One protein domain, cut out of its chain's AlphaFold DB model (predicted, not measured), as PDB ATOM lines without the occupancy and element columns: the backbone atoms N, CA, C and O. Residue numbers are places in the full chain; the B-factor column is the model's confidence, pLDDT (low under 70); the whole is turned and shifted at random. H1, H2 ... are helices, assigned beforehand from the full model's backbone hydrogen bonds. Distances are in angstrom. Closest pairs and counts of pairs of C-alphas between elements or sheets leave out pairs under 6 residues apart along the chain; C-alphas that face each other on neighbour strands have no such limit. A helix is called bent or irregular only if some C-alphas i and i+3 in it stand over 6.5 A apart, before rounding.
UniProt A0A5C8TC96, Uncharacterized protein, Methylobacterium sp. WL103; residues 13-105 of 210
ATOM      1  N   ASP A  13      -4.190  28.757 -36.835       73.56
ATOM      2  CA  ASP A  13      -4.458  28.832 -38.275       73.56
ATOM      3  C   ASP A  13      -5.795  29.518 -38.624       73.56
ATOM      4  O   ASP A  13      -5.987  29.942 -39.762       73.56
ATOM      5  N   MET A  14      -6.713  29.682 -37.662       74.69
ATOM      6  CA  MET A  14      -7.979  30.395 -37.886       74.69
ATOM      7  C   MET A  14      -7.790  31.898 -38.103       74.69
ATOM      8  O   MET A  14      -8.588  32.512 -38.808       74.69
ATOM      9  N   THR A  15      -6.712  32.487 -37.583       73.38
ATOM     10  CA  THR A  15      -6.427  33.930 -37.708       73.38
ATOM     11  C   THR A  15      -6.217  34.377 -39.157       73.38
ATOM     12  O   THR A  15      -6.498  35.521 -39.493       73.38
ATOM     13  N   ARG A  16      -5.781  33.473 -40.050       73.75
ATOM     14  CA  ARG A  16      -5.659  33.733 -41.500       73.75
ATOM     15  C   ARG A  16      -6.873  33.287 -42.324       73.75
ATOM     16  O   ARG A  16      -6.820  33.335 -43.551       73.75
ATOM     17  N   ARG A  17      -7.912  32.755 -41.675       81.19
ATOM     18  CA  ARG A  17      -9.106  32.167 -42.312       81.19
ATOM     19  C   ARG A  17     -10.404  32.878 -41.937       81.19
ATOM     20  O   ARG A  17     -11.461  32.491 -42.427       81.19
ATOM     21  N   ALA A  18     -10.330  33.884 -41.074       83.25
ATOM     22  CA  ALA A  18     -11.477  34.611 -40.565       83.25
ATOM     23  C   ALA A  18     -11.291  36.108 -40.801       83.25
ATOM     24  O   ALA A  18     -10.218  36.653 -40.559       83.25
ATOM     25  N   VAL A  19     -12.351  36.756 -41.272       87.19
ATOM     26  CA  VAL A  19     -12.458  38.215 -41.320       87.19
ATOM     27  C   VAL A  19     -13.225  38.679 -40.089       87.19
ATOM     28  O   VAL A  19     -14.203  38.042 -39.693       87.19
ATOM     29  N   ILE A  20     -12.775  39.769 -39.472       84.94
ATOM     30  CA  ILE A  20     -13.465  40.379 -38.335       84.94
ATOM     31  C   ILE A  20     -14.362  41.488 -38.872       84.94
ATOM     32  O   ILE A  20     -13.912  42.363 -39.610       84.94
ATOM     33  N   CYS A  21     -15.631  41.448 -38.477       83.38
ATOM     34  CA  CYS A  21     -16.584  42.521 -38.704       83.38
ATOM     35  C   CYS A  21     -16.975  43.110 -37.348       83.38
ATOM     36  O   CYS A  21     -17.332  42.363 -36.437       83.38
ATOM     37  N   THR A  22     -16.915  44.434 -37.231       81.06
ATOM     38  CA  THR A  22     -17.323  45.164 -36.028       81.06
ATOM     39  C   THR A  22     -18.548  46.001 -36.361       81.06
ATOM     40  O   THR A  22     -18.532  46.775 -37.315       81.06
ATOM     41  N   LEU A  23     -19.608  45.848 -35.568       80.69
ATOM     42  CA  LEU A  23     -20.773  46.726 -35.600       80.69
ATOM     43  C   LEU A  23     -20.614  47.757 -34.486       80.69
ATOM     44  O   LEU A  23     -20.814  47.434 -33.319       80.69
ATOM     45  N   ASP A  24     -20.229  48.977 -34.850       81.12
ATOM     46  CA  ASP A  24     -20.085  50.087 -33.912       81.12
ATOM     47  C   ASP A  24     -21.290  51.028 -34.029       81.12
ATOM     48  O   ASP A  24     -21.527  51.643 -35.070       81.12
ATOM     49  N   ALA A  25     -22.091  51.107 -32.965       81.75
ATOM     50  CA  ALA A  25     -23.229  52.019 -32.891       81.75
ATOM     51  C   ALA A  25     -22.822  53.448 -32.489       81.75
ATOM     52  O   ALA A  25     -23.680  54.330 -32.499       81.75
ATOM     53  N   ASN A  26     -21.548  53.655 -32.134       80.19
ATOM     54  CA  ASN A  26     -20.959  54.901 -31.652       80.19
ATOM     55  C   ASN A  26     -21.696  55.496 -30.435       80.19
ATOM     56  O   ASN A  26     -21.881  56.708 -30.325       80.19
ATOM     57  N   VAL A  27     -22.158  54.621 -29.536       82.81
ATOM     58  CA  VAL A  27     -22.819  54.961 -28.267       82.81
ATOM     59  C   VAL A  27     -22.323  54.025 -27.165       82.81
ATOM     60  O   VAL A  27     -21.961  52.885 -27.441       82.81
ATOM     61  N   GLU A  28     -22.330  54.492 -25.916       77.81
ATOM     62  CA  GLU A  28     -21.788  53.748 -24.766       77.81
ATOM     63  C   GLU A  28     -22.533  52.432 -24.489       77.81
ATOM     64  O   GLU A  28     -21.921  51.435 -24.112       77.81
ATOM     65  N   ARG A  29     -23.856  52.430 -24.694       80.56
ATOM     66  CA  ARG A  29     -24.750  51.301 -24.400       80.56
ATOM     67  C   ARG A  29     -25.570  50.917 -25.635       80.56
ATOM     68  O   ARG A  29     -26.761  51.232 -25.697       80.56
ATOM     69  N   PRO A  30     -24.948  50.303 -26.662       82.12
ATOM     70  CA  PRO A  30     -25.618  49.954 -27.918       82.12
ATOM     71  C   PRO A  30     -26.817  49.020 -27.723       82.12
ATOM     72  O   PRO A  30     -27.755  49.057 -28.517       82.12
ATOM     73  N   GLU A  31     -26.808  48.210 -26.666       81.12
ATOM     74  CA  GLU A  31     -27.886  47.298 -26.288       81.12
ATOM     75  C   GLU A  31     -29.167  48.008 -25.826       81.12
ATOM     76  O   GLU A  31     -30.227  47.391 -25.818       81.12
ATOM     77  N   LEU A  32     -29.073  49.288 -25.453       88.19
ATOM     78  CA  LEU A  32     -30.208  50.122 -25.050       88.19
ATOM     79  C   LEU A  32     -30.641  51.111 -26.136       88.19
ATOM     80  O   LEU A  32     -31.425  52.017 -25.865       88.19
ATOM     81  N   ARG A  33     -30.097  50.999 -27.352       87.25
ATOM     82  CA  ARG A  33     -30.456  51.912 -28.432       87.25
ATOM     83  C   ARG A  33     -31.878  51.628 -28.907       87.25
ATOM     84  O   ARG A  33     -32.138  50.566 -29.470       87.25
ATOM     85  N   ASP A  34     -32.742  52.623 -28.768       88.50
ATOM     86  CA  ASP A  34     -34.063  52.608 -29.382       88.50
ATOM     87  C   ASP A  34     -33.982  52.962 -30.869       88.50
ATOM     88  O   ASP A  34     -33.184  53.800 -31.303       88.50
ATOM     89  N   PHE A  35     -34.840  52.320 -31.654       89.19
ATOM     90  CA  PHE A  35     -35.073  52.641 -33.053       89.19
ATOM     91  C   PHE A  35     -36.517  53.124 -33.193       89.19
ATOM     92  O   PHE A  35     -37.422  52.575 -32.571       89.19
ATOM     93  N   ASP A  36     -36.758  54.108 -34.054       93.38
ATOM     94  CA  ASP A  36     -38.102  54.578 -34.426       93.38
ATOM     95  C   ASP A  36     -38.860  53.575 -35.328       93.38
ATOM     96  O   ASP A  36     -39.946  53.862 -35.830       93.38
ATOM     97  N   PHE A  37     -38.285  52.389 -35.542       92.69
ATOM     98  CA  PHE A  37     -38.803  51.286 -36.346       92.69
ATOM     99  C   PHE A  37     -38.272  49.941 -35.848       92.69
ATOM    100  O   PHE A  37     -37.243  49.891 -35.179       92.69
ATOM    101  N   ASP A  38     -38.891  48.838 -36.278       92.25
ATOM    102  CA  ASP A  38     -38.314  47.503 -36.105       92.25
ATOM    103  C   ASP A  38     -37.306  47.190 -37.241       92.25
ATOM    104  O   ASP A  38     -37.692  47.075 -38.415       92.25
ATOM    105  N   PRO A  39     -35.995  47.071 -36.942       89.81
ATOM    106  CA  PRO A  39     -34.977  46.812 -37.956       89.81
ATOM    107  C   PRO A  39     -35.077  45.421 -38.582       89.81
ATOM    108  O   PRO A  39     -34.703  45.258 -39.745       89.81
ATOM    109  N   ILE A  40     -35.583  44.430 -37.849       92.00
ATOM    110  CA  ILE A  40     -35.762  43.071 -38.353       92.00
ATOM    111  C   ILE A  40     -36.923  43.061 -39.342       92.00
ATOM    112  O   ILE A  40     -36.752  42.585 -40.466       92.00
ATOM    113  N   GLU A  41     -38.068  43.637 -38.971       95.12
ATOM    114  CA  GLU A  41     -39.230  43.712 -39.864       95.12
ATOM    115  C   GLU A  41     -38.897  44.455 -41.158       95.12
ATOM    116  O   GLU A  41     -39.209  43.968 -42.246       95.12
ATOM    117  N   ARG A  42     -38.184  45.585 -41.069       93.31
ATOM    118  CA  ARG A  42     -37.764  46.353 -42.249       93.31
ATOM    119  C   ARG A  42     -36.894  45.535 -43.200       93.31
ATOM    120  O   ARG A  42     -37.130  45.540 -44.407       93.31
ATOM    121  N   VAL A  43     -35.881  44.845 -42.671       92.38
ATOM    122  CA  VAL A  43     -34.975  44.035 -43.499       92.38
ATOM    123  C   VAL A  43     -35.713  42.852 -44.116       92.38
ATOM    124  O   VAL A  43     -35.444  42.506 -45.263       92.38
ATOM    125  N   LEU A  44     -36.645  42.232 -43.388       94.31
ATOM    126  CA  LEU A  44     -37.438  41.122 -43.912       94.31
ATOM    127  C   LEU A  44     -38.423  41.570 -44.995       94.31
ATOM    128  O   LEU A  44     -38.558  40.864 -45.995       94.31
ATOM    129  N   ALA A  45     -39.044  42.742 -44.837       95.81
ATOM    130  CA  ALA A  45     -39.983  43.302 -45.805       95.81
ATOM    131  C   ALA A  45     -39.341  43.555 -47.180       95.81
ATOM    132  O   ALA A  45     -39.997  43.349 -48.199       95.81
ATOM    133  N   ASP A  46     -38.058  43.934 -47.217       93.50
ATOM    134  CA  ASP A  46     -37.328  44.229 -48.459       93.50
ATOM    135  C   ASP A  46     -36.064  43.371 -48.650       93.50
ATOM    136  O   ASP A  46     -35.088  43.743 -49.309       93.50
ATOM    137  N   ARG A  47     -36.058  42.160 -48.076       94.94
ATOM    138  CA  ARG A  47     -34.900  41.248 -48.131       94.94
ATOM    139  C   ARG A  47     -34.417  41.011 -49.563       94.94
ATOM    140  O   ARG A  47     -33.219  40.853 -49.804       94.94
ATOM    141  N   GLY A  48     -35.360  40.965 -50.505       96.88
ATOM    142  CA  GLY A  48     -35.095  40.776 -51.927       96.88
ATOM    143  C   GLY A  48     -34.180  41.854 -52.504       96.88
ATOM    144  O   GLY A  48     -33.207  41.505 -53.176       96.88
ATOM    145  N   ALA A  49     -34.427  43.133 -52.202       95.81
ATOM    146  CA  ALA A  49     -33.606  44.229 -52.707       95.81
ATOM    147  C   ALA A  49     -32.177  44.181 -52.154       95.81
ATOM    148  O   ALA A  49     -31.225  44.337 -52.919       95.81
ATOM    149  N   TYR A  50     -31.998  43.871 -50.864       93.56
ATOM    150  CA  TYR A  50     -30.661  43.737 -50.269       93.56
ATOM    151  C   TYR A  50     -29.848  42.609 -50.918       93.56
ATOM    152  O   TYR A  50     -28.684  42.796 -51.275       93.56
ATOM    153  N   VAL A  51     -30.463  41.440 -51.124       94.94
ATOM    154  CA  VAL A  51     -29.797  40.305 -51.786       94.94
ATOM    155  C   VAL A  51     -29.487  40.633 -53.249       94.94
ATOM    156  O   VAL A  51     -28.393  40.329 -53.728       94.94
ATOM    157  N   ALA A  52     -30.413  41.292 -53.951       96.94
ATOM    158  CA  ALA A  52     -30.192  41.747 -55.318       96.94
ATOM    159  C   ALA A  52     -29.014  42.726 -55.405       96.94
ATOM    160  O   ALA A  52     -28.151  42.541 -56.261       96.94
ATOM    161  N   ALA A  53     -28.921  43.700 -54.497       95.38
ATOM    162  CA  ALA A  53     -27.819  44.658 -54.449       95.38
ATOM    163  C   ALA A  53     -26.455  43.962 -54.300       95.38
ATOM    164  O   ALA A  53     -25.534  44.243 -55.066       95.38
ATOM    165  N   VAL A  54     -26.337  42.985 -53.391       93.94
ATOM    166  CA  VAL A  54     -25.095  42.207 -53.213       93.94
ATOM    167  C   VAL A  54     -24.728  41.439 -54.489       93.94
ATOM    168  O   VAL A  54     -23.571  41.450 -54.914       93.94
ATOM    169  N   MET A  55     -25.705  40.813 -55.153       95.38
ATOM    170  CA  MET A  55     -25.462  40.118 -56.424       95.38
ATOM    171  C   MET A  55     -25.084  41.081 -57.556       95.38
ATOM    172  O   MET A  55     -24.261  40.735 -58.404       95.38
ATOM    173  N   ILE A  56     -25.660  42.287 -57.580       97.50
ATOM    174  CA  ILE A  56     -25.337  43.331 -58.559       97.50
ATOM    175  C   ILE A  56     -23.881  43.764 -58.413       97.50
ATOM    176  O   ILE A  56     -23.197  43.843 -59.429       97.50
ATOM    177  N   ILE A  57     -23.382  43.963 -57.190       97.12
ATOM    178  CA  ILE A  57     -21.975  44.321 -56.939       97.12
ATOM    179  C   ILE A  57     -21.032  43.288 -57.571       97.12
ATOM    180  O   ILE A  57     -20.166  43.640 -58.374       97.12
ATOM    181  N   ALA A  58     -21.246  42.001 -57.281       95.31
ATOM    182  CA  ALA A  58     -20.418  40.929 -57.832       95.31
ATOM    183  C   ALA A  58     -20.518  40.843 -59.366       95.31
ATOM    184  O   ALA A  58     -19.513  40.669 -60.058       95.31
ATOM    185  N   ARG A  59     -21.726  40.994 -59.931       97.19
ATOM    186  CA  ARG A  59     -21.934  40.977 -61.388       97.19
ATOM    187  C   ARG A  59     -21.297  42.176 -62.084       97.19
ATOM    188  O   ARG A  59     -20.712  41.991 -63.146       97.19
ATOM    189  N   ALA A  60     -21.399  43.369 -61.506       97.81
ATOM    190  CA  ALA A  60     -20.833  44.596 -62.056       97.81
ATOM    191  C   ALA A  60     -19.305  44.512 -62.133       97.81
ATOM    192  O   ALA A  60     -18.737  44.788 -63.187       97.81
ATOM    193  N   TYR A  61     -18.652  44.025 -61.074       98.00
ATOM    194  CA  TYR A  61     -17.205  43.799 -61.074       98.00
ATOM    195  C   TYR A  61     -16.765  42.809 -62.166       98.00
ATOM    196  O   TYR A  61     -15.801  43.055 -62.894       98.00
ATOM    197  N   ARG A  62     -17.513  41.708 -62.343       96.62
ATOM    198  CA  ARG A  62     -17.247  40.738 -63.418       96.62
ATOM    199  C   ARG A  62     -17.459  41.337 -64.807       96.62
ATOM    200  O   ARG A  62     -16.639  41.109 -65.691       96.62
ATOM    201  N   ALA A  63     -18.520  42.121 -64.998       97.94
ATOM    202  CA  ALA A  63     -18.793  42.812 -66.258       97.94
ATOM    203  C   ALA A  63     -17.723  43.864 -66.599       97.94
ATOM    204  O   ALA A  63     -17.436  44.078 -67.771       97.94
ATOM    205  N   ALA A  64     -17.089  44.464 -65.588       97.62
ATOM    206  CA  ALA A  64     -15.957  45.378 -65.740       97.62
ATOM    207  C   ALA A  64     -14.622  44.674 -66.070       97.62
ATOM    208  O   ALA A  64     -13.587  45.332 -66.139       97.62
ATOM    209  N   GLY A  65     -14.619  43.349 -66.260       97.06
ATOM    210  CA  GLY A  65     -13.422  42.585 -66.621       97.06
ATOM    211  C   GLY A  65     -12.532  42.192 -65.440       97.06
ATOM    212  O   GLY A  65     -11.385  41.821 -65.662       97.06
ATOM    213  N   MET A  66     -13.046  42.254 -64.203       95.94
ATOM    214  CA  MET A  66     -12.331  41.857 -62.980       95.94
ATOM    215  C   MET A  66     -10.944  42.519 -62.837       95.94
ATOM    216  O   MET A  66      -9.927  41.823 -62.759       95.94
ATOM    217  N   PRO A  67     -10.866  43.864 -62.802       96.38
ATOM    218  CA  PRO A  67      -9.591  44.556 -62.650       96.38
ATOM    219  C   PRO A  67      -8.868  44.101 -61.377       96.38
ATOM    220  O   PRO A  67      -9.479  43.920 -60.318       96.38
ATOM    221  N   LYS A  68      -7.548  43.928 -61.470       95.50
ATOM    222  CA  LYS A  68      -6.717  43.473 -60.352       95.50
ATOM    223  C   LYS A  68      -6.542  44.601 -59.333       95.50
ATOM    224  O   LYS A  68      -5.737  45.501 -59.535       95.50
ATOM    225  N   VAL A  69      -7.284  44.521 -58.231       96.12
ATOM    226  CA  VAL A  69      -7.306  45.550 -57.170       96.12
ATOM    227  C   VAL A  69      -6.690  45.090 -55.845       96.12
ATOM    228  O   VAL A  69      -6.517  45.891 -54.932       96.12
ATOM    229  N   CYS A  70      -6.338  43.809 -55.714       92.69
ATOM    230  CA  CYS A  70      -5.736  43.261 -54.499       92.69
ATOM    231  C   CYS A  70      -4.806  42.072 -54.787       92.69
ATOM    232  O   CYS A  70      -4.859  41.451 -55.850       92.69
ATOM    233  N   GLY A  71      -3.943  41.750 -53.818       89.81
ATOM    234  CA  GLY A  71      -3.057  40.584 -53.864       89.81
ATOM    235  C   GLY A  71      -3.754  39.259 -53.508       89.81
ATOM    236  O   GLY A  71      -4.871  39.265 -52.980       89.81
ATOM    237  N   PRO A  72      -3.090  38.115 -53.756       86.25
ATOM    238  CA  PRO A  72      -3.650  36.788 -53.506       86.25
ATOM    239  C   PRO A  72      -3.917  36.525 -52.015       86.25
ATOM    240  O   PRO A  72      -3.219  37.042 -51.145       86.25
ATOM    241  N   ILE A  73      -4.894  35.660 -51.728       85.50
ATOM    242  CA  ILE A  73      -5.241  35.209 -50.371       85.50
ATOM    243  C   ILE A  73      -5.393  33.681 -50.312       85.50
ATOM    244  O   ILE A  73      -6.487  33.141 -50.185       85.50
ATOM    245  N   GLY A  74      -4.271  32.961 -50.408       79.50
ATOM    246  CA  GLY A  74      -4.219  31.497 -50.265       79.50
ATOM    247  C   GLY A  74      -5.368  30.753 -50.971       79.50
ATOM    248  O   GLY A  74      -5.771  31.109 -52.074       79.50
ATOM    249  N   SER A  75      -5.936  29.743 -50.308       81.12
ATOM    250  CA  SER A  75      -7.062  28.938 -50.811       81.12
ATOM    251  C   SER A  75      -8.414  29.680 -50.903       81.12
ATOM    252  O   SER A  75      -9.439  29.021 -51.038       81.12
ATOM    253  N   TYR A  76      -8.447  31.016 -50.814       87.62
ATOM    254  CA  TYR A  76      -9.665  31.843 -50.831       87.62
ATOM    255  C   TYR A  76      -9.797  32.706 -52.096       87.62
ATOM    256  O   TYR A  76     -10.482  33.728 -52.070       87.62
ATOM    257  N   GLY A  77      -9.156  32.312 -53.202       90.00
ATOM    258  CA  GLY A  77      -9.213  33.038 -54.478       90.00
ATOM    259  C   GLY A  77     -10.645  33.303 -54.954       90.00
ATOM    260  O   GLY A  77     -11.013  34.453 -55.149       90.00
ATOM    261  N   GLU A  78     -11.492  32.273 -55.003       90.88
ATOM    262  CA  GLU A  78     -12.892  32.415 -55.443       90.88
ATOM    263  C   GLU A  78     -13.702  33.381 -54.566       90.88
ATOM    264  O   GLU A  78     -14.475  34.195 -55.068       90.88
ATOM    265  N   TRP A  79     -13.508  33.327 -53.244       92.50
ATOM    266  CA  TRP A  79     -14.132  34.283 -52.326       92.50
ATOM    267  C   TRP A  79     -13.605  35.702 -52.560       92.50
ATOM    268  O   TRP A  79     -14.376  36.662 -52.536       92.50
ATOM    269  N   SER A  80     -12.302  35.843 -52.815       93.69
ATOM    270  CA  SER A  80     -11.695  37.132 -53.124       93.69
ATOM    271  C   SER A  80     -12.308  37.733 -54.387       93.69
ATOM    272  O   SER A  80     -12.694  38.897 -54.369       93.69
ATOM    273  N   ASP A  81     -12.478  36.936 -55.437       93.62
ATOM    274  CA  ASP A  81     -13.018  37.379 -56.725       93.62
ATOM    275  C   ASP A  81     -14.508  37.745 -56.654       93.62
ATOM    276  O   ASP A  81     -14.975  38.614 -57.390       93.62
ATOM    277  N   MET A  82     -15.262  37.102 -55.757       93.56
ATOM    278  CA  MET A  82     -16.708  37.304 -55.616       93.56
ATOM    279  C   MET A  82     -17.108  38.320 -54.541       93.56
ATOM    280  O   MET A  82     -18.226  38.832 -54.595       93.56
ATOM    281  N   VAL A  83     -16.241  38.602 -53.563       94.62
ATOM    282  CA  VAL A  83     -16.570  39.438 -52.393       94.62
ATOM    283  C   VAL A  83     -15.534  40.536 -52.170       94.62
ATOM    284  O   VAL A  83     -15.862  41.716 -52.260       94.62
ATOM    285  N   ARG A  84     -14.277  40.171 -51.889       95.25
ATOM    286  CA  ARG A  84     -13.224  41.124 -51.492       95.25
ATOM    287  C   ARG A  84     -12.900  42.124 -52.604       95.25
ATOM    288  O   ARG A  84     -12.939  43.328 -52.377       95.25
ATOM    289  N   ALA A  85     -12.572  41.624 -53.791       96.94
ATOM    290  CA  ALA A  85     -12.146  42.434 -54.921       96.94
ATOM    291  C   ALA A  85     -13.264  43.364 -55.434       96.94
ATOM    292  O   ALA A  85     -12.973  44.545 -55.613       96.94
ATOM    293  N   PRO A  86     -14.538  42.929 -55.565       97.88
ATOM    294  CA  PRO A  86     -15.641  43.844 -55.862       97.88
ATOM    295  C   PRO A  86     -15.776  45.006 -54.869       97.88
ATOM    296  O   PRO A  86     -16.005  46.136 -55.291       97.88
ATOM    297  N   LEU A  87     -15.612  44.757 -53.564       96.56
ATOM    298  CA  LEU A  87     -15.696  45.810 -52.544       96.56
ATOM    299  C   LEU A  87     -14.546  46.816 -52.670       96.56
ATOM    300  O   LEU A  87     -14.787  48.021 -52.665       96.56
ATOM    301  N   ILE A  88     -13.311  46.337 -52.842       97.44
ATOM    302  CA  ILE A  88     -12.143  47.212 -53.041       97.44
ATOM    303  C   ILE A  88     -12.290  48.021 -54.335       97.44
ATOM    304  O   ILE A  88     -11.984  49.209 -54.361       97.44
ATOM    305  N   TRP A  89     -12.803  47.402 -55.401       97.81
ATOM    306  CA  TRP A  89     -13.066  48.077 -56.672       97.81
ATOM    307  C   TRP A  89     -14.080  49.224 -56.540       97.81
ATOM    308  O   TRP A  89     -13.920  50.252 -57.192       97.81
ATOM    309  N   LEU A  90     -15.070  49.093 -55.651       97.25
ATOM    310  CA  LEU A  90     -16.011  50.167 -55.309       97.25
ATOM    311  C   LEU A  90     -15.420  51.244 -54.376       97.25
ATOM    312  O   LEU A  90     -16.131  52.168 -53.986       97.25
ATOM    313  N   GLY A  91     -14.140  51.144 -54.007       96.44
ATOM    314  CA  GLY A  91     -13.465  52.079 -53.104       96.44
ATOM    315  C   GLY A  91     -13.678  51.785 -51.617       96.44
ATOM    316  O   GLY A  91     -13.326  52.614 -50.778       96.44
ATOM    317  N   CYS A  92     -14.244  50.628 -51.258       95.31
ATOM    318  CA  CYS A  92     -14.332  50.211 -49.862       95.31
ATOM    319  C   CYS A  92     -12.967  49.739 -49.335       95.31
ATOM    320  O   CYS A  92     -12.096  49.301 -50.088       95.31
ATOM    321  N   ALA A  93     -12.799  49.780 -48.012       92.38
ATOM    322  CA  ALA A  93     -11.627  49.210 -47.357       92.38
ATOM    323  C   ALA A  93     -11.530  47.693 -47.594       92.38
ATOM    324  O   ALA A  93     -12.546  47.009 -47.723       92.38
ATOM    325  N   ASP A  94     -10.306  47.161 -47.609       93.69
ATOM    326  CA  ASP A  94     -10.057  45.731 -47.796       93.69
ATOM    327  C   ASP A  94     -10.524  44.915 -46.571       93.69
ATOM    328  O   ASP A  94      -9.923  45.039 -45.498       93.69
ATOM    329  N   PRO A  95     -11.528  44.021 -46.701       90.44
ATOM    330  CA  PRO A  95     -11.984  43.176 -45.596       90.44
ATOM    331  C   PRO A  95     -10.877  42.307 -44.988       90.44
ATOM    332  O   PRO A  95     -10.927  41.969 -43.806       90.44
ATOM    333  N   VAL A  96      -9.863  41.940 -45.777       90.94
ATOM    334  CA  VAL A  96      -8.736  41.108 -45.332       90.94
ATOM    335  C   VAL A  96      -7.802  41.867 -44.392       90.94
ATOM    336  O   VAL A  96      -7.137  41.227 -43.582       90.94
ATOM    337  N   ALA A  97      -7.802  43.203 -44.400       87.19
ATOM    338  CA  ALA A  97      -7.034  43.986 -43.429       87.19
ATOM    339  C   ALA A  97      -7.441  43.662 -41.977       87.19
ATOM    340  O   ALA A  97      -6.614  43.690 -41.068       87.19
ATOM    341  N   SER A  98      -8.696  43.253 -41.756       84.00
ATOM    342  CA  SER A  98      -9.177  42.794 -40.444       84.00
ATOM    343  C   SER A  98      -8.481  41.518 -39.939       84.00
ATOM    344  O   SER A  98      -8.462  41.267 -38.732       84.00
ATOM    345  N   MET A  99      -7.856  40.728 -40.822       84.00
ATOM    346  CA  MET A  99      -7.065  39.558 -40.426       84.00
ATOM    347  C   MET A  99      -5.829  39.956 -39.619       84.00
ATOM    348  O   MET A  99      -5.391  39.193 -38.762       84.00
ATOM    349  N   ASP A 100      -5.278  41.153 -39.830       75.88
ATOM    350  CA  ASP A 100      -4.178  41.642 -38.998       75.88
ATOM    351  C   ASP A 100      -4.654  41.964 -37.580       75.88
ATOM    352  O   ASP A 100      -3.938  41.695 -36.617       75.88
ATOM    353  N   THR A 101      -5.891  42.439 -37.419       73.06
ATOM    354  CA  THR A 101      -6.532  42.567 -36.103       73.06
ATOM    355  C   THR A 101      -6.721  41.197 -35.448       73.06
ATOM    356  O   THR A 101      -6.387  41.032 -34.277       73.06
ATOM    357  N   ALA A 102      -7.167  40.187 -36.207       71.25
ATOM    358  CA  ALA A 102      -7.285  38.812 -35.711       71.25
ATOM    359  C   ALA A 102      -5.937  38.237 -35.254       71.25
ATOM    360  O   ALA A 102      -5.863  37.588 -34.215       71.25
ATOM    361  N   ARG A 103      -4.860  38.504 -36.004       69.88
ATOM    362  CA  ARG A 103      -3.491  38.105 -35.639       69.88
ATOM    363  C   ARG A 103      -2.995  38.821 -34.389       69.88
ATOM    364  O   ARG A 103      -2.399  38.172 -33.537       69.88
ATOM    365  N   LYS A 104      -3.246  40.128 -34.256       66.69
ATOM    366  CA  LYS A 104      -2.901  40.898 -33.046       66.69
ATOM    367  C   LYS A 104      -3.617  40.366 -31.802       66.69
ATOM    368  O   LYS A 104      -3.071  40.457 -30.711       66.69
ATOM    369  N   GLY A 105      -4.814  39.805 -31.973       65.12
ATOM    370  CA  GLY A 105      -5.582  39.173 -30.903       65.12
ATOM    371  C   GLY A 105      -5.184  37.732 -30.563       65.12
ATOM    372  O   GLY A 105      -5.754  37.195 -29.619       65.12
TER     373      GLY A 105
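What this domain is: This is residues 13 to 105 of the 210 residues of an uncharacterized protein of Methylobacterium sp. WL103 (UniProt A0A5C8TC96). The model is a loose, open frame round an empty middle: the long helix H3 makes one side, the kinked helix H4 packs on its far part with residues 82 to 89, and H5, with the short H1 packed on it, makes the next side. The unnamed residues 17 to 38 close the frame, running from H1 to H2, which leads into H3. The printed part has 93 residues with five named helices, in the order H1, H2, H3, H4, H5, and no named strand; the class is all helix. The whole is loose, with a radius of gyration of the C-alphas of 16.5 A, and the C-alphas span 42 by 36 by 21 A.

How they stand to each other: H3, residues 47 to 63, is the longest helix. With residues 57 to 61 alone it touches residues 82 to 89 of H4, residues 74 to 89; the closest C-alphas, those of Tyr 61 and Pro 86, are 5.4 A apart. The lines of H3 and H4 are about perpendicular, at 81 degrees. H4 has a kink of 65 degrees near residue 81 and is irregular, with C-alphas 75 and 78 8.2 A apart; its line is a rough one. H4 is close to but not clearly touching H5, residues 95 to 104, at a steep tilt of 58 degrees, opposite ways; their closest C-alphas, those of Arg 84 and Pro 95, are 6.4 A apart. H5 touches H1, residues 13 to 16, where the closest C-alphas, those of Thr 15 and Ala 102, are 5.3 A apart. H2, residues 39 to 45, and H3 meet only through their link. H1 and H2 are apart, and so are H3 and H5. Every O i to N i+4 pair is within hydrogen-bond range in H2 and H3; 8 of 12 are in H4 and 3 of 6 in H5, and H1 is too short for such a pair.

Where its parts are: H3 is 24.3 A from first to last C-alpha, from C-alpha 47 at (-34.900, 41.248, -48.131) to C-alpha 63 at (-18.793, 42.812, -66.258). H4 measures 19.9 A, H5 15.7 A, H2 9.9 A and H1 6.0 A. H1 begins at C-alpha 13, at (-4.458, 28.832, -38.275), and H5 ends at C-alpha 104, at (-2.901, 40.898, -33.046).

The domain as a whole: The two C-alphas farthest apart, those of Leu 32 and Gly 65, are 45.5 A from each other. Residues 26 to 32 stand free, as do residues 34 to 53, of which 39 to 45 belong to H2 and 47 to 53 to H3. The link from H1 to H2, 22 residues, is long; H3 to H4 is short, and H2 to H3 and H4 to H5 are tight. The printed part has no cut. Its mean pLDDT is 89.1, and residues 103 to 105 are under 70.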